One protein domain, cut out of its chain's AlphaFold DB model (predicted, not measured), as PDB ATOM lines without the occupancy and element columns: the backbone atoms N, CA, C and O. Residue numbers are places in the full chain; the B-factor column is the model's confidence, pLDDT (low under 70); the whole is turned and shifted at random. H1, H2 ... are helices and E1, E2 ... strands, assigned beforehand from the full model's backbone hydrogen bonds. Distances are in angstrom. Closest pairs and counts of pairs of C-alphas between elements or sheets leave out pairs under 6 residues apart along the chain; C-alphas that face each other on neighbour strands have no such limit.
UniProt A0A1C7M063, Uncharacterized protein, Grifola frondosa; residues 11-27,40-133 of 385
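AT A GLANCE: This is residues 11 to 27 and 40 to 133 of the 385 residues of an uncharacterized protein of Grifola frondosa (UniProt A0A1C7M063). An elongated, loosely joined domain has a small three-stranded sheet, E1 to E3, at one end of its long axis and a loose V-like hairpin of two long helices, H2 and H3, at the other. Between these ends, the short helix H1 packs across E1 and E2, and the very short H4 lies beside H1. The printed part has 111 residues, with three named strands followed by four named helices, E1 E2 E3 H1 H2 H3 H4; the sheet's order is E1 - E2 - E3, all antiparallel, and the class is mixed, helices and strands. The whole is only just loose, close to compact, with a radius of gyration of the C-alphas of 16.3 A and spans of 57 by 34 by 20 A.

HOW THE PARTS SIT: Start at E1, residues 11 to 14, an edge strand, and its antiparallel neighbour E2, residues 19 to 26; they form a hairpin at 143 degrees, and N 14 and O 19 are within hydrogen-bond range at 3.1 A. On the other side of E2, find the edge strand E3, residues 40 to 45, antiparallel to E2 at 150 degrees, with N 22 and O 43 at 2.9 A. Next, H1, residues 49 to 57, is on the sheet at a height of 9.9 A, over E1 and E2, and runs across the strands, at 85 degrees to E1 on the local plane. The closest C-alphas of E2 and H1 are those of Tyr 20 and Tyr 51, 5.7 A apart. Further on, H2, residues 67 to 86, and H3, residues 97 to 114, form a helical hairpin, at a shallow tilt of 23 degrees, opposite ways. They only just touch, with 3 pairs of C-alphas within 8 A, through residues 77 to 81 and 97 to 100 alone; the closest are Leu 77 and Ala 100, 6.5 A between C-alphas. Last, H4, residues 127 to 131, only just touches H1, also with 3 pairs; the C-alphas of Glu 56 and Ala 127 are closest, at 7.1 A. H2 is apart from H1 and from H4. In H1, H2, H3 and H4 every O i to N i+4 pair is within hydrogen-bond range.

IN THESE COORDINATES: Find C-alpha 11 at (156.590, 124.876, 109.283), where E1 begins; E2 then runs 20.5 A and E3 15.5 A. H1 measures 12.3 A. From C-alpha 67 at (162.377, 141.692, 100.562), H2 runs 28.3 A, and H3 runs 25.4 A. H4 ends at C-alpha 131, (142.213, 135.340, 97.342).

THE WHOLE: The C-alphas farthest apart, of Glu 27 and Trp 88, are 57.3 A apart. Residues 28 to 39 are not printed, and C-alphas 27 and 40 are 8.6 A apart across the cut. The link from H3 to H4 is long, 12 residues. The mean pLDDT of the printed part is 73.9; look for values under 70 in 31 residues, among them 118 to 133.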
ATOM      1  N   TYR A  11     156.455 123.899 110.350       65.62
ATOM      2  CA  TYR A  11     156.590 124.876 109.283       65.62
ATOM      3  C   TYR A  11     157.538 125.962 109.760       65.62
ATOM      4  O   TYR A  11     157.326 126.538 110.828       65.62
ATOM      5  N   PHE A  12     158.572 126.244 108.975       71.00
ATOM      6  CA  PHE A  12     159.482 127.338 109.269       71.00
ATOM      7  C   PHE A  12     159.481 128.292 108.089       71.00
ATOM      8  O   PHE A  12     159.875 127.940 106.976       71.00
ATOM      9  N   LEU A  13     159.037 129.519 108.337       69.00
ATOM     10  CA  LEU A  13     159.257 130.594 107.393       69.00
ATOM     11  C   LEU A  13     160.655 131.150 107.650       69.00
ATOM     12  O   LEU A  13     160.915 131.761 108.690       69.00
ATOM     13  N   ASN A  14     161.577 130.935 106.715       72.69
ATOM     14  CA  ASN A  14     162.878 131.575 106.818       72.69
ATOM     15  C   ASN A  14     162.732 133.037 106.377       72.69
ATOM     16  O   ASN A  14     162.848 133.361 105.195       72.69
ATOM     17  N   CYS A  15     162.477 133.922 107.344       62.72
ATOM     18  CA  CYS A  15     162.270 135.354 107.107       62.72
ATOM     19  C   CYS A  15     163.459 136.022 106.395       62.72
ATOM     20  O   CYS A  15     163.285 137.027 105.712       62.72
ATOM     21  N   ARG A  16     164.673 135.469 106.534       65.31
ATOM     22  CA  ARG A  16     165.889 136.044 105.945       65.31
ATOM     23  C   ARG A  16     166.008 135.751 104.452       65.31
ATOM     24  O   ARG A  16     166.579 136.554 103.724       65.31
ATOM     25  N   SER A  17     165.483 134.613 104.011       68.31
ATOM     26  CA  SER A  17     165.584 134.152 102.626       68.31
ATOM     27  C   SER A  17     164.260 134.212 101.861       68.31
ATOM     28  O   SER A  17     164.261 134.061 100.646       68.31
ATOM     29  N   GLY A  18     163.134 134.437 102.549       63.97
ATOM     30  CA  GLY A  18     161.802 134.480 101.939       63.97
ATOM     31  C   GLY A  18     161.283 133.114 101.492       63.97
ATOM     32  O   GLY A  18     160.374 133.055 100.672       63.97
ATOM     33  N   TYR A  19     161.847 132.029 102.021       71.88
ATOM     34  CA  TYR A  19     161.470 130.667 101.653       71.88
ATOM     35  C   TYR A  19     160.465 130.082 102.641       71.88
ATOM     36  O   TYR A  19     160.642 130.203 103.860       71.88
ATOM     37  N   TYR A  20     159.444 129.406 102.110       70.12
ATOM     38  CA  TYR A  20     158.629 128.489 102.892       70.12
ATOM     39  C   TYR A  20     159.347 127.147 102.958       70.12
ATOM     40  O   TYR A  20     159.596 126.516 101.930       70.12
ATOM     41  N   VAL A  21     159.715 126.730 104.165       76.19
ATOM     42  CA  VAL A  21     160.422 125.473 104.375       76.19
ATOM     43  C   VAL A  21     159.476 124.492 105.056       76.19
ATOM     44  O   VAL A  21     159.150 124.638 106.237       76.19
ATOM     45  N   GLU A  22     159.037 123.487 104.300       77.25
ATOM     46  CA  GLU A  22     158.269 122.356 104.814       77.25
ATOM     47  C   GLU A  22     159.234 121.198 105.092       77.25
ATOM     48  O   GLU A  22     159.837 120.629 104.181       77.25
ATOM     49  N   VAL A  23     159.404 120.840 106.366       75.50
ATOM     50  CA  VAL A  23     160.225 119.682 106.740       75.50
ATOM     51  C   VAL A  23     159.334 118.443 106.733       75.50
ATOM     52  O   VAL A  23     158.544 118.214 107.655       75.50
ATOM     53  N   VAL A  24     159.466 117.624 105.691       76.06
ATOM     54  CA  VAL A  24     158.712 116.379 105.540       76.06
ATOM     55  C   VAL A  24     159.553 115.233 106.093       76.06
ATOM     56  O   VAL A  24     160.645 114.927 105.611       76.06
ATOM     57  N   ARG A  25     159.047 114.563 107.133       76.12
ATOM     58  CA  ARG A  25     159.682 113.344 107.639       76.12
ATOM     59  C   ARG A  25     159.416 112.222 106.644       76.12
ATOM     60  O   ARG A  25     158.267 111.834 106.446       76.12
ATOM     61  N   LYS A  26     160.472 111.678 106.047       75.19
ATOM     62  CA  LYS A  26     160.361 110.489 105.208       75.19
ATOM     63  C   LYS A  26     160.647 109.285 106.090       75.19
ATOM     64  O   LYS A  26     161.781 109.085 106.520       75.19
ATOM     65  N   GLU A  27     159.614 108.512 106.411       72.56
ATOM     66  CA  GLU A  27     159.817 107.221 107.064       72.56
ATOM     67  C   GLU A  27     160.468 106.269 106.059       72.56
ATOM     68  O   GLU A  27     159.857 105.810 105.091       72.56
ATOM     69  N   TYR A  40     165.117 113.407 107.145       79.69
ATOM     70  CA  TYR A  40     164.272 114.583 106.944       79.69
ATOM     71  C   TYR A  40     164.509 115.131 105.538       79.69
ATOM     72  O   TYR A  40     165.646 115.417 105.172       79.69
ATOM     73  N   GLU A  41     163.443 115.259 104.749       81.19
ATOM     74  CA  GLU A  41     163.480 115.898 103.437       81.19
ATOM     75  C   GLU A  41     162.956 117.327 103.600       81.19
ATOM     76  O   GLU A  41     161.850 117.547 104.095       81.19
ATOM     77  N   VAL A  42     163.790 118.304 103.257       80.00
ATOM     78  CA  VAL A  42     163.455 119.723 103.374       80.00
ATOM     79  C   VAL A  42     162.911 120.174 102.028       80.00
ATOM     80  O   VAL A  42     163.676 120.335 101.079       80.00
ATOM     81  N   ASN A  43     161.593 120.348 101.932       77.62
ATOM     82  CA  ASN A  43     160.971 120.893 100.738       77.62
ATOM     83  C   ASN A  43     160.948 122.418 100.850       77.62
ATOM     84  O   ASN A  43     160.358 122.978 101.777       77.62
ATOM     85  N   VAL A  44     161.637 123.081  99.928       77.81
ATOM     86  CA  VAL A  44     161.679 124.537  99.851       77.81
ATOM     87  C   VAL A  44     160.722 124.963  98.752       77.81
ATOM     88  O   VAL A  44     160.998 124.759  97.573       77.81
ATOM     89  N   GLU A  45     159.595 125.543  99.146       74.50
ATOM     90  CA  GLU A  45     158.632 126.107  98.211       74.50
ATOM     91  C   GLU A  45     158.792 127.628  98.167       74.50
ATOM     92  O   GLU A  45     158.823 128.312  99.196       74.50
ATOM     93  N   GLU A  46     158.903 128.169  96.957       68.00
ATOM     94  CA  GLU A  46     158.950 129.605  96.717       68.00
ATOM     95  C   GLU A  46     157.659 130.039  96.008       68.00
ATOM     96  O   GLU A  46     157.235 129.395  95.050       68.00
ATOM     97  N   LYS A  47     157.025 131.121  96.488       68.50
ATOM     98  CA  LYS A  47     155.826 131.749  95.887       68.50
ATOM     99  C   LYS A  47     154.601 130.838  95.724       68.50
ATOM    100  O   LYS A  47     153.684 131.175  94.980       68.50
ATOM    101  N   THR A  48     154.539 129.705  96.419       76.31
ATOM    102  CA  THR A  48     153.343 128.857  96.382       76.31
ATOM    103  C   THR A  48     152.189 129.514  97.136       76.31
ATOM    104  O   THR A  48     152.371 130.350  98.019       76.31
ATOM    105  N   GLU A  49     150.962 129.110  96.821       70.75
ATOM    106  CA  GLU A  49     149.752 129.584  97.504       70.75
ATOM    107  C   GLU A  49     149.836 129.406  99.039       70.75
ATOM    108  O   GLU A  49     149.334 130.221  99.817       70.75
ATOM    109  N   ARG A  50     150.550 128.363  99.482       70.25
ATOM    110  CA  ARG A  50     150.821 128.057 100.895       70.25
ATOM    111  C   ARG A  50     151.737 129.073 101.571       70.25
ATOM    112  O   ARG A  50     151.510 129.392 102.741       70.25
ATOM    113  N   TYR A  51     152.741 129.590 100.859       78.19
ATOM    114  CA  TYR A  51     153.616 130.651 101.364       78.19
ATOM    115  C   TYR A  51     152.791 131.885 101.742       78.19
ATOM    116  O   TYR A  51     152.850 132.342 102.885       78.19
ATOM    117  N   TRP A  52     151.937 132.347 100.826       77.62
ATOM    118  CA  TRP A  52     151.051 133.489 101.062       77.62
ATOM    119  C   TRP A  52     150.049 133.227 102.183       77.62
ATOM    120  O   TRP A  52     149.879 134.070 103.058       77.62
ATOM    121  N   GLN A  53     149.461 132.028 102.227       76.94
ATOM    122  CA  GLN A  53     148.542 131.647 103.301       76.94
ATOM    123  C   GLN A  53     149.198 131.688 104.682       76.94
ATOM    124  O   GLN A  53     148.569 132.061 105.668       76.94
ATOM    125  N   THR A  54     150.466 131.291 104.762       76.81
ATOM    126  CA  THR A  54     151.210 131.269 106.022       76.81
ATOM    127  C   THR A  54     151.572 132.685 106.460       76.81
ATOM    128  O   THR A  54     151.367 133.012 107.626       76.81
ATOM    129  N   LEU A  55     152.034 133.536 105.532       76.19
ATOM    130  CA  LEU A  55     152.249 134.969 105.788       76.19
ATOM    131  C   LEU A  55     150.983 135.648 106.325       76.19
ATOM    132  O   LEU A  55     151.052 136.468 107.236       76.19
ATOM    133  N   GLU A  56     149.832 135.278 105.770       72.31
ATOM    134  CA  GLU A  56     148.521 135.817 106.123       72.31
ATOM    135  C   GLU A  56     148.005 135.303 107.475       72.31
ATOM    136  O   GLU A  56     147.438 136.065 108.254       72.31
ATOM    137  N   THR A  57     148.210 134.016 107.771       78.12
ATOM    138  CA  THR A  57     147.729 133.387 109.014       78.12
ATOM    139  C   THR A  57     148.585 133.789 110.215       78.12
ATOM    140  O   THR A  57     148.086 133.896 111.334       78.12
ATOM    141  N   PHE A  58     149.878 134.025 109.989       77.19
ATOM    142  CA  PHE A  58     150.874 134.228 111.037       77.19
ATOM    143  C   PHE A  58     151.681 135.523 110.848       77.19
ATOM    144  O   PHE A  58     152.912 135.480 110.916       77.19
ATOM    145  N   PRO A  59     151.033 136.691 110.657       71.88
ATOM    146  CA  PRO A  59     151.749 137.936 110.400       71.88
ATOM    147  C   PRO A  59     152.657 138.292 111.580       71.88
ATOM    148  O   PRO A  59     153.796 138.684 111.374       71.88
ATOM    149  N   MET A  60     152.216 138.030 112.816       69.06
ATOM    150  CA  MET A  60     152.968 138.317 114.045       69.06
ATOM    151  C   MET A  60     154.283 137.537 114.184       69.06
ATOM    152  O   MET A  60     155.130 137.898 114.993       69.06
ATOM    153  N   HIS A  61     154.469 136.465 113.412       74.94
ATOM    154  CA  HIS A  61     155.698 135.671 113.438       74.94
ATOM    155  C   HIS A  61     156.775 136.218 112.484       74.94
ATOM    156  O   HIS A  61     157.877 135.670 112.409       74.94
ATOM    157  N   LEU A  62     156.477 137.304 111.763       71.88
ATOM    158  CA  LEU A  62     157.390 137.964 110.840       71.88
ATOM    159  C   LEU A  62     158.161 139.078 111.533       71.88
ATOM    160  O   LEU A  62     157.713 140.215 111.592       71.88
ATOM    161  N   VAL A  63     159.386 138.781 111.962       73.69
ATOM    162  CA  VAL A  63     160.299 139.817 112.480       73.69
ATOM    163  C   VAL A  63     160.623 140.862 111.401       73.69
ATOM    164  O   VAL A  63     160.827 142.036 111.694       73.69
ATOM    165  N   ARG A  64     160.682 140.444 110.129       75.94
ATOM    166  CA  ARG A  64     160.858 141.328 108.969       75.94
ATOM    167  C   ARG A  64     160.068 140.803 107.780       75.94
ATOM    168  O   ARG A  64     160.042 139.595 107.544       75.94
ATOM    169  N   VAL A  65     159.486 141.718 107.009       78.56
ATOM    170  CA  VAL A  65     158.861 141.387 105.725       78.56
ATOM    171  C   VAL A  65     159.956 140.909 104.760       78.56
ATOM    172  O   VAL A  65     160.974 141.592 104.615       78.56
ATOM    173  N   PRO A  66     159.797 139.747 104.105       82.62
ATOM    174  CA  PRO A  66     160.746 139.293 103.098       82.62
ATOM    175  C   PRO A  66     160.866 140.311 101.958       82.62
ATOM    176  O   PRO A  66     159.861 140.711 101.375       82.62
ATOM    177  N   TYR A  67     162.097 140.680 101.593       81.56
ATOM    178  CA  TYR A  67     162.377 141.692 100.562       81.56
ATOM    179  C   TYR A  67     161.636 141.439  99.236       81.56
ATOM    180  O   TYR A  67     161.165 142.371  98.592       81.56
ATOM    181  N   ARG A  68     161.491 140.168  98.836       79.19
ATOM    182  CA  ARG A  68     160.768 139.792  97.611       79.19
ATOM    183  C   ARG A  68     159.263 140.060  97.703       79.19
ATOM    184  O   ARG A  68     158.708 140.603  96.759       79.19
ATOM    185  N   ALA A  69     158.632 139.747  98.836       80.94
ATOM    186  CA  ALA A  69     157.205 140.002  99.045       80.94
ATOM    187  C   ALA A  69     156.904 141.509  99.078       80.94
ATOM    188  O   ALA A  69     155.892 141.959  98.549       80.94
ATOM    189  N   GLU A  70     157.817 142.298  99.650       86.25
ATOM    190  CA  GLU A  70     157.754 143.760  99.598       86.25
ATOM    191  C   GLU A  70     157.840 144.286  98.159       86.25
ATOM    192  O   GLU A  70     157.017 145.108  97.755       86.25
ATOM    193  N   ALA A  71     158.811 143.804  97.378       85.38
ATOM    194  CA  ALA A  71     158.973 144.208  95.985       85.38
ATOM    195  C   ALA A  71     157.747 143.840  95.132       85.38
ATOM    196  O   ALA A  71     157.320 144.641  94.307       85.38
ATOM    197  N   GLU A  72     157.151 142.667  95.357       83.81
ATOM    198  CA  GLU A  72     155.934 142.232  94.663       83.81
ATOM    199  C   GLU A  72     154.710 143.062  95.063       83.81
ATOM    200  O   GLU A  72     153.947 143.473  94.194       83.81
ATOM    201  N   PHE A  73     154.551 143.387  96.349       85.94
ATOM    202  CA  PHE A  73     153.483 144.272  96.819       85.94
ATOM    203  C   PHE A  73     153.582 145.671  96.195       85.94
ATOM    204  O   PHE A  73     152.604 146.181  95.646       85.94
ATOM    205  N   LEU A  74     154.767 146.286  96.237       90.44
ATOM    206  CA  LEU A  74     154.998 147.600  95.635       90.44
ATOM    207  C   LEU A  74     154.876 147.551  94.106       90.44
ATOM    208  O   LEU A  74     154.334 148.479  93.510       90.44
ATOM    209  N   GLY A  75     155.325 146.459  93.481       89.88
ATOM    210  CA  GLY A  75     155.168 146.205  92.053       89.88
ATOM    211  C   GLY A  75     153.700 146.125  91.642       89.88
ATOM    212  O   GLY A  75     153.299 146.813  90.710       89.88
ATOM    213  N   ALA A  76     152.879 145.377  92.382       86.00
ATOM    214  CA  ALA A  76     151.438 145.289  92.156       86.00
ATOM    215  C   ALA A  76     150.737 146.645  92.336       86.00
ATOM    216  O   ALA A  76     149.894 147.010  91.520       86.00
ATOM    217  N   LEU A  77     151.107 147.426  93.359       88.19
ATOM    218  CA  LEU A  77     150.571 148.778  93.555       88.19
ATOM    219  C   LEU A  77     150.971 149.731  92.421       88.19
ATOM    220  O   LEU A  77     150.138 150.496  91.939       88.19
ATOM    221  N   SER A  78     152.229 149.672  91.979       89.31
ATOM    222  CA  SER A  78     152.729 150.470  90.857       89.31
ATOM    223  C   SER A  78     152.065 150.076  89.539       89.31
ATOM    224  O   SER A  78     151.717 150.953  88.749       89.31
ATOM    225  N   TYR A  79     151.876 148.776  89.303       86.81
ATOM    226  CA  TYR A  79     151.148 148.249  88.151       86.81
ATOM    227  C   TYR A  79     149.710 148.763  88.149       86.81
ATOM    228  O   TYR A  79     149.278 149.358  87.170       86.81
ATOM    229  N   GLY A  80     149.005 148.641  89.277       85.25
ATOM    230  CA  GLY A  80     147.638 149.130  89.424       85.25
ATOM    231  C   GLY A  80     147.485 150.634  89.211       85.25
ATOM    232  O   GLY A  80     146.558 151.078  88.537       85.25
ATOM    233  N   ALA A  81     148.423 151.425  89.737       85.62
ATOM    234  CA  ALA A  81     148.463 152.865  89.495       85.62
ATOM    235  C   ALA A  81     148.718 153.187  88.012       85.62
ATOM    236  O   ALA A  81     148.086 154.083  87.458       85.62
ATOM    237  N   SER A  82     149.609 152.439  87.357       87.00
ATOM    238  CA  SER A  82     149.935 152.631  85.939       87.00
ATOM    239  C   SER A  82     148.772 152.236  85.029       87.00
ATOM    240  O   SER A  82     148.438 152.992  84.119       87.00
ATOM    241  N   GLU A  83     148.106 151.109  85.301       83.31
ATOM    242  CA  GLU A  83     146.906 150.696  84.563       83.31
ATOM    243  C   GLU A  83     145.824 151.764  84.621       83.31
ATOM    244  O   GLU A  83     145.232 152.083  83.601       83.31
ATOM    245  N   ARG A  84     145.583 152.369  85.785       77.31
ATOM    246  CA  ARG A  84     144.549 153.403  85.921       77.31
ATOM    247  C   ARG A  84     144.853 154.691  85.175       77.31
ATOM    248  O   ARG A  84     143.931 155.363  84.718       77.31
ATOM    249  N   VAL A  85     146.131 155.041  85.056       81.25
ATOM    250  CA  VAL A  85     146.557 156.191  84.251       81.25
ATOM    251  C   VAL A  85     146.328 155.923  82.761       81.25
ATOM    252  O   VAL A  85     145.975 156.846  82.031       81.25
ATOM    253  N   LEU A  86     146.509 154.678  82.313       80.25
ATOM    254  CA  LEU A  86     146.372 154.283  80.908       80.25
ATOM    255  C   LEU A  86     144.923 153.942  80.513       80.25
ATOM    256  O   LEU A  86     144.503 154.246  79.399       80.25
ATOM    257  N   GLU A  87     144.145 153.358  81.424       67.69
ATOM    258  CA  GLU A  87     142.775 152.892  81.212       67.69
ATOM    259  C   GLU A  87     141.825 153.492  82.259       67.69
ATOM    260  O   GLU A  87     141.603 152.948  83.342       67.69
ATOM    261  N   TRP A  88     141.208 154.625  81.914       58.06
ATOM    262  CA  TRP A  88     140.416 155.446  82.841       58.06
ATOM    263  C   TRP A  88     139.154 154.806  83.443       58.06
ATOM    264  O   TRP A  88     138.570 155.402  84.344       58.06
ATOM    265  N   SER A  89     138.696 153.635  82.990       56.84
ATOM    266  CA  SER A  89     137.419 153.076  83.476       56.84
ATOM    267  C   SER A  89     137.387 151.578  83.771       56.84
ATOM    268  O   SER A  89     136.397 151.117  84.337       56.84
ATOM    269  N   LYS A  90     138.418 150.794  83.420       59.44
ATOM    270  CA  LYS A  90     138.357 149.321  83.515       59.44
ATOM    271  C   LYS A  90     139.678 148.653  83.907       59.44
ATOM    272  O   LYS A  90     140.061 147.656  83.312       59.44
ATOM    273  N   THR A  91     140.342 149.140  84.950       75.44
ATOM    274  CA  THR A  91     141.492 148.406  85.500       75.44
ATOM    275  C   THR A  91     141.051 147.112  86.197       75.44
ATOM    276  O   THR A  91     140.004 147.043  86.851       75.44
ATOM    277  N   SER A  92     141.873 146.070  86.081       68.88
ATOM    278  CA  SER A  92     141.740 144.846  86.880       68.88
ATOM    279  C   SER A  92     142.133 145.060  88.349       68.88
ATOM    280  O   SER A  92     141.811 144.240  89.214       68.88
ATOM    281  N   PHE A  93     142.794 146.183  88.634       80.31
ATOM    282  CA  PHE A  93     143.281 146.541  89.945       80.31
ATOM    283  C   PHE A  93     142.134 146.967  90.875       80.31
ATOM    284  O   PHE A  93     141.428 147.941  90.603       80.31
ATOM    285  N   PRO A  94     141.937 146.276  92.008       69.38
ATOM    286  CA  PRO A  94     140.742 146.433  92.832       69.38
ATOM    287  C   PRO A  94     140.770 147.662  93.743       69.38
ATOM    288  O   PRO A  94     139.783 147.922  94.429       69.38
ATOM    289  N   PHE A  95     141.886 148.392  93.807       76.69
ATOM    290  CA  PHE A  95     142.008 149.556  94.675       76.69
ATOM    291  C   PHE A  95     141.794 150.851  93.900       76.69
ATOM    292  O   PHE A  95     142.337 151.034  92.811       76.69
ATOM    293  N   SER A  96     141.031 151.769  94.494       78.38
ATOM    294  CA  SER A  96     140.982 153.160  94.054       78.38
ATOM    295  C   SER A  96     142.335 153.858  94.208       78.38
ATOM    296  O   SER A  96     143.151 153.423  95.017       78.38
ATOM    297  N   ASP A  97     142.571 154.966  93.502       80.69
ATOM    298  CA  ASP A  97     143.818 155.743  93.637       80.69
ATOM    299  C   ASP A  97     144.025 156.175  95.085       80.69
ATOM    300  O   ASP A  97     145.106 156.030  95.650       80.69
ATOM    301  N   GLN A  98     142.939 156.605  95.731       76.19
ATOM    302  CA  GLN A  98     142.941 156.958  97.143       76.19
ATOM    303  C   GLN A  98     143.235 155.744  98.034       76.19
ATOM    304  O   GLN A  98     143.976 155.870  99.007       76.19
ATOM    305  N   GLN A  99     142.686 154.562  97.728       79.12
ATOM    306  CA  GLN A  99     142.965 153.334  98.480       79.12
ATOM    307  C   GLN A  99     144.415 152.874  98.298       79.12
ATOM    308  O   GLN A  99     145.052 152.522  99.287       79.12
ATOM    309  N   ALA A 100     144.948 152.919  97.077       83.56
ATOM    310  CA  ALA A 100     146.333 152.586  96.758       83.56
ATOM    311  C   ALA A 100     147.313 153.561  97.431       83.56
ATOM    312  O   ALA A 100     148.299 153.139  98.033       83.56
ATOM    313  N   GLN A 101     147.002 154.860  97.421       84.81
ATOM    314  CA  GLN A 101     147.777 155.878  98.126       84.81
ATOM    315  C   GLN A 101     147.746 155.657  99.641       84.81
ATOM    316  O   GLN A 101     148.786 155.718 100.293       84.81
ATOM    317  N   ARG A 102     146.574 155.355 100.212       78.75
ATOM    318  CA  ARG A 102     146.435 155.074 101.647       78.75
ATOM    319  C   ARG A 102     147.170 153.792 102.039       78.75
ATOM    320  O   ARG A 102     147.779 153.747 103.100       78.75
ATOM    321  N   LEU A 103     147.154 152.782 101.171       81.81
ATOM    322  CA  LEU A 103     147.930 151.550 101.307       81.81
ATOM    323  C   LEU A 103     149.432 151.817 101.334       81.81
ATOM    324  O   LEU A 103     150.113 151.334 102.235       81.81
ATOM    325  N   LEU A 104     149.937 152.607 100.382       87.88
ATOM    326  CA  LEU A 104     151.336 153.031 100.356       87.88
ATOM    327  C   LEU A 104     151.699 153.818 101.612       87.88
ATOM    328  O   LEU A 104     152.738 153.554 102.208       87.88
ATOM    329  N   GLN A 105     150.844 154.751 102.031       86.81
ATOM    330  CA  GLN A 105     151.074 155.553 103.225       86.81
ATOM    331  C   GLN A 105     151.173 154.672 104.473       86.81
ATOM    332  O   GLN A 105     152.180 154.728 105.169       86.81
ATOM    333  N   VAL A 106     150.190 153.797 104.703       82.06
ATOM    334  CA  VAL A 106     150.202 152.850 105.829       82.06
ATOM    335  C   VAL A 106     151.443 151.964 105.771       82.06
ATOM    336  O   VAL A 106     152.122 151.786 106.779       82.06
ATOM    337  N   TYR A 107     151.790 151.448 104.592       86.56
ATOM    338  CA  TYR A 107     153.000 150.660 104.397       86.56
ATOM    339  C   TYR A 107     154.273 151.435 104.792       86.56
ATOM    340  O   TYR A 107     155.109 150.904 105.526       86.56
ATOM    341  N   PHE A 108     154.423 152.690 104.356       88.31
ATOM    342  CA  PHE A 108     155.586 153.514 104.689       88.31
ATOM    343  C   PHE A 108     155.620 153.925 106.160       88.31
ATOM    344  O   PHE A 108     156.691 153.879 106.760       88.31
ATOM    345  N   ASP A 109     154.480 154.273 106.754       83.62
ATOM    346  CA  ASP A 109     154.375 154.612 108.174       83.62
ATOM    347  C   ASP A 109     154.822 153.430 109.039       83.62
ATOM    348  O   ASP A 109     155.654 153.582 109.935       83.62
ATOM    349  N   LEU A 110     154.367 152.222 108.698       79.50
ATOM    350  CA  LEU A 110     154.765 150.993 109.380       79.50
ATOM    351  C   LEU A 110     156.240 150.658 109.154       79.50
ATOM    352  O   LEU A 110     156.948 150.302 110.093       79.50
ATOM    353  N   LYS A 111     156.745 150.826 107.925       84.62
ATOM    354  CA  LYS A 111     158.168 150.640 107.611       84.62
ATOM    355  C   LYS A 111     159.057 151.613 108.386       84.62
ATOM    356  O   LYS A 111     160.159 151.247 108.794       84.62
ATOM    357  N   ASN A 112     158.600 152.847 108.573       84.75
ATOM    358  CA  ASN A 112     159.308 153.870 109.333       84.75
ATOM    359  C   ASN A 112     159.250 153.585 110.841       84.75
ATOM    360  O   ASN A 112     160.281 153.703 111.500       84.75
ATOM    361  N   GLY A 113     158.107 153.126 111.361       80.12
ATOM    362  CA  GLY A 113     157.965 152.671 112.749       80.12
ATOM    363  C   GLY A 113     158.847 151.459 113.070       80.12
ATOM    364  O   GLY A 113     159.542 151.451 114.083       80.12
ATOM    365  N   ALA A 114     158.939 150.492 112.153       77.44
ATOM    366  CA  ALA A 114     159.802 149.319 112.302       77.44
ATOM    367  C   ALA A 114     161.304 149.663 112.376       77.44
ATOM    368  O   ALA A 114     162.086 148.915 112.959       77.44
ATOM    369  N   LYS A 115     161.741 150.799 111.807       79.25
ATOM    370  CA  LYS A 115     163.127 151.287 111.957       79.25
ATOM    371  C   LYS A 115     163.410 151.870 113.344       79.25
ATOM    372  O   LYS A 115     164.575 151.993 113.702       79.25
ATOM    373  N   GLN A 116     162.373 152.241 114.092       82.75
ATOM    374  CA  GLN A 116     162.471 152.815 115.436       82.75
ATOM    375  C   GLN A 116     162.363 151.749 116.542       82.75
ATOM    376  O   GLN A 116     162.037 152.083 117.678       82.75
ATOM    377  N   ASP A 117     162.634 150.477 116.219       70.81
ATOM    378  CA  ASP A 117     162.573 149.332 117.146       70.81
ATOM    379  C   ASP A 117     161.186 149.096 117.778       70.81
ATOM    380  O   ASP A 117     161.041 148.353 118.747       70.81
ATOM    381  N   GLN A 118     160.130 149.689 117.209       62.25
ATOM    382  CA  GLN A 118     158.760 149.310 117.527       62.25
ATOM    383  C   GLN A 118     158.369 148.127 116.636       62.25
ATOM    384  O   GLN A 118     158.298 148.261 115.413       62.25
ATOM    385  N   GLU A 119     158.110 146.968 117.250       58.66
ATOM    386  CA  GLU A 119     157.562 145.769 116.600       58.66
ATOM    387  C   GLU A 119     156.116 146.014 116.131       58.66
ATOM    388  O   GLU A 119     155.154 145.459 116.656       58.66
ATOM    389  N   ILE A 120     155.933 146.885 115.139       56.19
ATOM    390  CA  ILE A 120     154.648 147.094 114.481       56.19
ATOM    391  C   ILE A 120     154.713 146.352 113.156       56.19
ATOM    392  O   ILE A 120     155.146 146.881 112.133       56.19
ATOM    393  N   ILE A 121     154.317 145.083 113.185       56.44
ATOM    394  CA  ILE A 121     154.202 144.299 111.961       56.44
ATOM    395  C   ILE A 121     152.949 144.777 111.214       56.44
ATOM    396  O   ILE A 121     151.862 144.797 111.799       56.44
ATOM    397  N   PRO A 122     153.058 145.147 109.925       55.00
ATOM    398  CA  PRO A 122     151.898 145.427 109.098       55.00
ATOM    399  C   PRO A 122     150.941 144.240 109.088       55.00
ATOM    400  O   PRO A 122     151.271 143.170 108.575       55.00
ATOM    401  N   HIS A 123     149.730 144.426 109.611       54.34
ATOM    402  CA  HIS A 123     148.638 143.498 109.355       54.34
ATOM    403  C   HIS A 123     148.334 143.515 107.847       54.34
ATOM    404  O   HIS A 123     147.626 144.387 107.349       54.34
ATOM    405  N   LEU A 124     148.882 142.538 107.119       55.28
ATOM    406  CA  LEU A 124     148.648 142.231 105.700       55.28
ATOM    407  C   LEU A 124     147.215 141.702 105.457       55.28
ATOM    408  O   LEU A 124     146.998 140.690 104.797       55.28
ATOM    409  N   TYR A 125     146.207 142.398 105.983       52.94
ATOM    410  CA  TYR A 125     144.790 142.017 105.932       52.94
ATOM    411  C   TYR A 125     144.213 142.007 104.499       52.94
ATOM    412  O   TYR A 125     143.129 141.484 104.259       52.94
ATOM    413  N   GLN A 126     144.924 142.578 103.519       54.19
ATOM    414  CA  GLN A 126     144.426 142.750 102.150       54.19
ATOM    415  C   GLN A 126     144.734 141.602 101.184       54.19
ATOM    416  O   GLN A 126     144.000 141.460 100.209       54.19
ATOM    417  N   ALA A 127     145.722 140.736 101.445       50.81
ATOM    418  CA  ALA A 127     145.949 139.549 100.601       50.81
ATOM    419  C   ALA A 127     144.740 138.585 100.633       50.81
ATOM    420  O   ALA A 127     144.367 137.983  99.624       50.81
ATOM    421  N   GLN A 128     144.054 138.550 101.775       50.91
ATOM    422  CA  GLN A 128     142.824 137.801 102.021       50.91
ATOM    423  C   GLN A 128     141.654 138.284 101.134       50.91
ATOM    424  O   GLN A 128     140.830 137.479 100.696       50.91
ATOM    425  N   ILE A 129     141.617 139.582 100.793       52.16
ATOM    426  CA  ILE A 129     140.606 140.169  99.896       52.16
ATOM    427  C   ILE A 129     140.828 139.703  98.452       52.16
ATOM    428  O   ILE A 129     139.863 139.365  97.776       52.16
ATOM    429  N   TYR A 130     142.079 139.608  97.988       49.78
ATOM    430  CA  TYR A 130     142.384 139.115  96.638       49.78
ATOM    431  C   TYR A 130     142.049 137.630  96.470       49.78
ATOM    432  O   TYR A 130     141.451 137.232  95.472       49.78
ATOM    433  N   ARG A 131     142.391 136.795  97.457       47.66
ATOM    434  CA  ARG A 131     142.213 135.340  97.342       47.66
ATOM    435  C   ARG A 131     140.758 134.893  97.470       47.66
ATOM    436  O   ARG A 131     140.372 133.918  96.837       47.66
ATOM    437  N   GLN A 132     139.923 135.622  98.212       46.34
ATOM    438  CA  GLN A 132     138.474 135.366  98.245       46.34
ATOM    439  C   GLN A 132     137.738 135.819  96.971       46.34
ATOM    440  O   GLN A 132     136.564 135.490  96.805       46.34
ATOM    441  N   VAL A 133     138.411 136.556  96.080       49.47
ATOM    442  CA  VAL A 133     137.880 137.002  94.780       49.47
ATOM    443  C   VAL A 133     138.280 136.054  93.639       49.47
ATOM    444  O   VAL A 133     137.651 136.079  92.582       49.47
TER     445      VAL A 133